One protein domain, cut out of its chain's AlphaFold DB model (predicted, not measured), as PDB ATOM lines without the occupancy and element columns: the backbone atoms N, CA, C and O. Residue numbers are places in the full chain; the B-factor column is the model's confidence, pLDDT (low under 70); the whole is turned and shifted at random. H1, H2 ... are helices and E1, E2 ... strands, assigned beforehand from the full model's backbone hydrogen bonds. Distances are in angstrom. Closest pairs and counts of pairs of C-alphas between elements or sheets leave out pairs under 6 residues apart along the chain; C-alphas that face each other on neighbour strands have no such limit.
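This is residues 122 to 170 of the 170 residues of the protein "PlsC domain-containing protein" of Spirochaetes bacterium GWB1_66_5 (UniProt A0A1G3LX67). A flat little structure has two short parallel strands, E1 and E2, in its middle, with the long helix H3 running beside them on one side and a loop with two short helices, H1 and H2, on the other. The 49 printed residues hold, in chain order, E1, H1, H2, E2 and H3, with sheet order E1, E2, and the class is mostly helix. The whole is only just compact, close to loose, with a radius of gyration of the C-alphas of 11.1 A and spans of 30 by 27 by 9 A.

E1 is residues 123 to 125, with C-alpha 123 at (71.605, 37.221, 28.387), and measures 7.2 A. E2, residues 144 to 146, measures 6.7 A. H3, residues 151 to 167, measures 23.8 A and ends at C-alpha 167, (76.009, 52.788, 29.520). H1 is residues 126 to 130, 6.1 A, and H2 is residues 135 to 139, 6.0 A.

E1 and E2 are parallel at 38 degrees, with N 124 and O 144 within hydrogen-bond range at 2.8 A. E1, H1, H2 and E2 form a strand-helix-strand unit, two parallel neighbour strands joined through helices, with a right-handed crossover. The closest C-alphas of E2 and H3 are those of Val 146 and Asp 154, 5.3 A apart. Those of H1 and E2 are Glu 126 and Val 145, 5.6 A apart. H1 and H2 touch only at the corner, Val 129 and Gly 135 having the closest C-alphas at 4.1 A. H3 is apart from H1 and H2. In H1, H2 and H3 every O i to N i+4 pair is within hydrogen-bond range.

The C-alphas farthest apart, of Gly 132 and Arg 167, are 30.9 A apart. The printed part has no cut, and its four links are tight. Its mean pLDDT is 95.0, and no printed residue is under 70.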
ATOM      1  N   PHE A 122      74.261  39.294  24.774       95.19
ATOM      2  CA  PHE A 122      73.038  38.596  25.147       95.19
ATOM      3  C   PHE A 122      73.034  38.154  26.608       95.19
ATOM      4  O   PHE A 122      74.067  38.037  27.271       95.19
ATOM      5  N   VAL A 123      71.829  37.877  27.100       95.62
ATOM      6  CA  VAL A 123      71.605  37.221  28.387       95.62
ATOM      7  C   VAL A 123      71.711  35.710  28.186       95.62
ATOM      8  O   VAL A 123      71.076  35.145  27.293       95.62
ATOM      9  N   VAL A 124      72.507  35.029  29.009       94.56
ATOM     10  CA  VAL A 124      72.799  33.599  28.860       94.56
ATOM     11  C   VAL A 124      72.759  32.859  30.188       94.56
ATOM     12  O   VAL A 124      73.064  33.396  31.245       94.56
ATOM     13  N   LYS A 125      72.431  31.570  30.129       94.12
ATOM     14  CA  LYS A 125      72.436  30.680  31.293       94.12
ATOM     15  C   LYS A 125      73.867  30.358  31.730       94.12
ATOM     16  O   LYS A 125      74.688  29.983  30.892       94.12
ATOM     17  N   GLU A 126      74.115  30.357  33.037       95.06
ATOM     18  CA  GLU A 126      75.389  29.952  33.653       95.06
ATOM     19  C   GLU A 126      75.865  28.586  33.140       95.06
ATOM     20  O   GLU A 126      77.019  28.435  32.753       95.06
ATOM     21  N   GLY A 127      74.962  27.609  33.013       93.38
ATOM     22  CA  GLY A 127      75.307  26.283  32.491       93.38
ATOM     23  C   GLY A 127      75.851  26.286  31.053       93.38
ATOM     24  O   GLY A 127      76.719  25.479  30.727       93.38
ATOM     25  N   LEU A 128      75.401  27.205  30.190       91.44
ATOM     26  CA  LEU A 128      75.939  27.331  28.826       91.44
ATOM     27  C   LEU A 128      77.341  27.934  28.845       91.44
ATOM     28  O   LEU A 128      78.217  27.475  28.109       91.44
ATOM     29  N   VAL A 129      77.562  28.909  29.726       94.06
ATOM     30  CA  VAL A 129      78.874  29.514  29.967       94.06
ATOM     31  C   VAL A 129      79.842  28.495  30.558       94.06
ATOM     32  O   VAL A 129      80.995  28.462  30.148       94.06
ATOM     33  N   ALA A 130      79.393  27.628  31.463       93.19
ATOM     34  CA  ALA A 130      80.211  26.574  32.058       93.19
ATOM     35  C   ALA A 130      80.468  25.389  31.106       93.19
ATOM     36  O   ALA A 130      81.399  24.614  31.319       93.19
ATOM     37  N   SER A 131      79.668  25.235  30.046       91.38
ATOM     38  CA  SER A 131      79.776  24.091  29.138       91.38
ATOM     39  C   SER A 131      81.115  24.053  28.386       91.38
ATOM     40  O   SER A 131      81.622  25.071  27.915       91.38
ATOM     41  N   GLY A 132      81.678  22.858  28.195       87.50
ATOM     42  CA  GLY A 132      82.941  22.699  27.462       87.50
ATOM     43  C   GLY A 132      82.842  23.015  25.962       87.50
ATOM     44  O   GLY A 132      83.823  23.463  25.358       87.50
ATOM     45  N   ALA A 133      81.666  22.798  25.360       82.12
ATOM     46  CA  ALA A 133      81.427  23.012  23.934       82.12
ATOM     47  C   ALA A 133      81.152  24.489  23.608       82.12
ATOM     48  O   ALA A 133      81.874  25.077  22.805       82.12
ATOM     49  N   PHE A 134      80.156  25.097  24.258       89.56
ATOM     50  CA  PHE A 134      79.724  26.466  23.959       89.56
ATOM     51  C   PHE A 134      80.364  27.517  24.863       89.56
ATOM     52  O   PHE A 134      80.450  28.672  24.462       89.56
ATOM     53  N   GLY A 135      80.857  27.145  26.046       93.69
ATOM     54  CA  GLY A 135      81.380  28.083  27.038       93.69
ATOM     55  C   GLY A 135      82.425  29.066  26.506       93.69
ATOM     56  O   GLY A 135      82.258  30.264  26.733       93.69
ATOM     57  N   PRO A 136      83.461  28.626  25.756       95.94
ATOM     58  CA  PRO A 136      84.424  29.547  25.151       95.94
ATOM     59  C   PRO A 136      83.771  30.579  24.223       95.94
ATOM     60  O   PRO A 136      84.105  31.758  24.291       95.94
ATOM     61  N   ILE A 137      82.800  30.153  23.409       95.75
ATOM     62  CA  ILE A 137      82.058  31.030  22.494       95.75
ATOM     63  C   ILE A 137      81.219  32.020  23.304       95.75
ATOM     64  O   ILE A 137      81.324  33.223  23.092       95.75
ATOM     65  N   MET A 138      80.434  31.538  24.272       95.19
ATOM     66  CA  MET A 138      79.558  32.390  25.080       95.19
ATOM     67  C   MET A 138      80.355  33.469  25.821       95.19
ATOM     68  O   MET A 138      80.006  34.639  25.748       95.19
ATOM     69  N   ARG A 139      81.465  33.103  26.478       95.56
ATOM     70  CA  ARG A 139      82.297  34.054  27.241       95.56
ATOM     71  C   ARG A 139      82.964  35.112  26.373       95.56
ATOM     72  O   ARG A 139      83.169  36.221  26.845       95.56
ATOM     73  N   SER A 140      83.272  34.792  25.117       95.25
ATOM     74  CA  SER A 140      83.911  35.746  24.204       95.25
ATOM     75  C   SER A 140      83.041  36.968  23.882       95.25
ATOM     76  O   SER A 140      83.545  37.936  23.320       95.25
ATOM     77  N   ARG A 141      81.739  36.937  24.202       94.88
ATOM     78  CA  ARG A 141      80.756  37.993  23.898       94.88
ATOM     79  C   ARG A 141      80.396  38.883  25.087       94.88
ATOM     80  O   ARG A 141      79.454  39.650  24.973       94.88
ATOM     81  N   ASP A 142      81.095  38.777  26.219       95.31
ATOM     82  CA  ASP A 142      80.768  39.508  27.462       95.31
ATOM     83  C   ASP A 142      79.265  39.437  27.849       95.31
ATOM     84  O   ASP A 142      78.607  40.474  28.001       95.31
ATOM     85  N   PRO A 143      78.669  38.233  27.970       96.25
ATOM     86  CA  PRO A 143      77.232  38.095  28.170       96.25
ATOM     87  C   PRO A 143      76.815  38.424  29.607       96.25
ATOM     88  O   PRO A 143      77.592  38.279  30.553       96.25
ATOM     89  N   VAL A 144      75.544  38.774  29.791       97.44
ATOM     90  CA  VAL A 144      74.930  38.822  31.125       97.44
ATOM     91  C   VAL A 144      74.562  37.401  31.542       97.44
ATOM     92  O   VAL A 144      73.791  36.733  30.853       97.44
ATOM     93  N   VAL A 145      75.111  36.915  32.654       96.88
ATOM     94  CA  VAL A 145      74.956  35.512  33.065       96.88
ATOM     95  C   VAL A 145      73.864  35.369  34.120       96.88
ATOM     96  O   VAL A 145      73.949  35.966  35.186       96.88
ATOM     97  N   VAL A 146      72.870  34.521  33.850       97.06
ATOM     98  CA  VAL A 146      71.763  34.202  34.767       97.06
ATOM     99  C   VAL A 146      71.832  32.753  35.248       97.06
ATOM    100  O   VAL A 146      72.194  31.842  34.492       97.06
ATOM    101  N   LYS A 147      71.463  32.506  36.508       95.25
ATOM    102  CA  LYS A 147      71.603  31.196  37.171       95.25
ATOM    103  C   LYS A 147      70.371  30.311  37.012       95.25
ATOM    104  O   LYS A 147      70.499  29.089  37.063       95.25
ATOM    105  N   ARG A 148      69.184  30.897  36.811       93.75
ATOM    106  CA  ARG A 148      67.886  30.196  36.724       93.75
ATOM    107  C   ARG A 148      67.511  29.407  37.974       93.75
ATOM    108  O   ARG A 148      66.864  28.367  37.878       93.75
ATOM    109  N   ARG A 149      67.917  29.911  39.141       95.62
ATOM    110  CA  ARG A 149      67.525  29.373  40.457       95.62
ATOM    111  C   ARG A 149      66.466  30.243  41.128       95.62
ATOM    112  O   ARG A 149      65.526  29.710  41.702       95.62
ATOM    113  N   ASN A 150      66.598  31.562  40.999       96.69
ATOM    114  CA  ASN A 150      65.668  32.544  41.538       96.69
ATOM    115  C   ASN A 150      65.380  33.620  40.471       96.69
ATOM    116  O   ASN A 150      66.290  34.367  40.111       96.69
ATOM    117  N   PRO A 151      64.135  33.726  39.967       95.62
ATOM    118  CA  PRO A 151      63.777  34.712  38.947       95.62
ATOM    119  C   PRO A 151      64.008  36.169  39.361       95.62
ATOM    120  O   PRO A 151      64.286  36.996  38.498       95.62
ATOM    121  N   ARG A 152      63.895  36.496  40.658       97.50
ATOM    122  CA  ARG A 152      64.144  37.856  41.154       97.50
ATOM    123  C   ARG A 152      65.619  38.215  41.022       97.50
ATOM    124  O   ARG A 152      65.930  39.247  40.448       97.50
ATOM    125  N   GLU A 153      66.500  37.342  41.502       97.25
ATOM    126  CA  GLU A 153      67.953  37.543  41.419       97.25
ATOM    127  C   GLU A 153      68.423  37.616  39.960       97.25
ATOM    128  O   GLU A 153      69.227  38.475  39.610       97.25
ATOM    129  N   ASP A 154      67.889  36.756  39.085       97.12
ATOM    130  CA  ASP A 154      68.210  36.802  37.655       97.12
ATOM    131  C   ASP A 154      67.748  38.122  37.012       97.12
ATOM    132  O   ASP A 154      68.462  38.684  36.182       97.12
ATOM    133  N   LEU A 155      66.573  38.640  37.390       97.31
ATOM    134  CA  LEU A 155      66.084  39.932  36.903       97.31
ATOM    135  C   LEU A 155      66.942  41.093  37.420       97.31
ATOM    136  O   LEU A 155      67.297  41.973  36.638       97.31
ATOM    137  N   GLU A 156      67.291  41.096  38.706       97.94
ATOM    138  CA  GLU A 156      68.188  42.093  39.301       97.94
ATOM    139  C   GLU A 156      69.543  42.115  38.582       97.94
ATOM    140  O   GLU A 156      70.043  43.189  38.242       97.94
ATOM    141  N   GLU A 157      70.097  40.942  38.261       97.69
ATOM    142  CA  GLU A 157      71.341  40.825  37.501       97.69
ATOM    143  C   GLU A 157      71.195  41.365  36.072       97.69
ATOM    144  O   GLU A 157      72.048  42.127  35.616       97.69
ATOM    145  N   VAL A 158      70.099  41.047  35.374       97.56
ATOM    146  CA  VAL A 158      69.825  41.583  34.030       97.56
ATOM    147  C   VAL A 158      69.715  43.102  34.043       97.56
ATOM    148  O   VAL A 158      70.322  43.762  33.198       97.56
ATOM    149  N   LEU A 159      68.995  43.673  35.005       97.88
ATOM    150  CA  LEU A 159      68.835  45.121  35.120       97.88
ATOM    151  C   LEU A 159      70.165  45.811  35.449       97.88
ATOM    152  O   LEU A 159      70.521  46.803  34.811       97.88
ATOM    153  N   ARG A 160      70.930  45.270  36.403       98.06
ATOM    154  CA  ARG A 160      72.214  45.840  36.831       98.06
ATOM    155  C   ARG A 160      73.279  45.716  35.739       98.06
ATOM    156  O   ARG A 160      73.794  46.724  35.256       98.06
ATOM    157  N   ALA A 161      73.594  44.490  35.328       97.56
ATOM    158  CA  ALA A 161      74.678  44.197  34.394       97.56
ATOM    159  C   ALA A 161      74.323  44.572  32.944       97.56
ATOM    160  O   ALA A 161      75.208  44.940  32.164       97.56
ATOM    161  N   GLY A 162      73.040  44.510  32.575       97.06
ATOM    162  CA  GLY A 162      72.538  45.054  31.313       97.06
ATOM    163  C   GLY A 162      72.632  46.578  31.288       97.06
ATOM    164  O   GLY A 162      73.185  47.137  30.345       97.06
ATOM    165  N   GLY A 163      72.220  47.261  32.360       97.25
ATOM    166  CA  GLY A 163      72.363  48.716  32.478       97.25
ATOM    167  C   GLY A 163      73.819  49.203  32.434       97.25
ATOM    168  O   GLY A 163      74.099  50.287  31.926       97.25
ATOM    169  N   GLU A 164      74.770  48.415  32.942       97.12
ATOM    170  CA  GLU A 164      76.214  48.666  32.787       97.12
ATOM    171  C   GLU A 164      76.698  48.529  31.331       97.12
ATOM    172  O   GLU A 164      77.580  49.276  30.913       97.12
ATOM    173  N   ARG A 165      76.144  47.598  30.546       96.31
ATOM    174  CA  ARG A 165      76.467  47.415  29.114       96.31
ATOM    175  C   ARG A 165      75.893  48.540  28.256       96.31
ATOM    176  O   ARG A 165      76.661  49.179  27.544       96.31
ATOM    177  N   LEU A 166      74.625  48.888  28.478       95.94
ATOM    178  CA  LEU A 166      73.968  49.998  27.782       95.94
ATOM    179  C   LEU A 166      74.732  51.313  27.997       95.94
ATOM    180  O   LEU A 166      75.019  52.032  27.045       95.94
ATOM    181  N   ARG A 167      75.174  51.604  29.230       95.75
ATOM    182  CA  ARG A 167      76.009  52.788  29.520       95.75
ATOM    183  C   ARG A 167      77.362  52.794  28.797       95.75
ATOM    184  O   ARG A 167      77.923  53.868  28.604       95.75
ATOM    185  N   ARG A 168      77.885  51.628  28.406       94.25
ATOM    186  CA  ARG A 168      79.112  51.474  27.603       94.25
ATOM    187  C   ARG A 168      78.849  51.514  26.089       94.25
ATOM    188  O   ARG A 168      79.801  51.405  25.325       94.25
ATOM    189  N   GLY A 169      77.595  51.687  25.663       92.12
ATOM    190  CA  GLY A 169      77.203  51.706  24.251       92.12
ATOM    191  C   GLY A 169      77.018  50.320  23.629       92.12
ATOM    192  O   GLY A 169      77.106  50.206  22.409       92.12
ATOM    193  N   VAL A 170      76.796  49.291  24.457       89.12
ATOM    194  CA  VAL A 170      76.485  47.908  24.046       89.12
ATOM    195  C   VAL A 170      75.025  47.597  24.319       89.12
ATOM    196  O   VAL A 170      74.591  47.879  25.459       89.12
TER     197      VAL A 170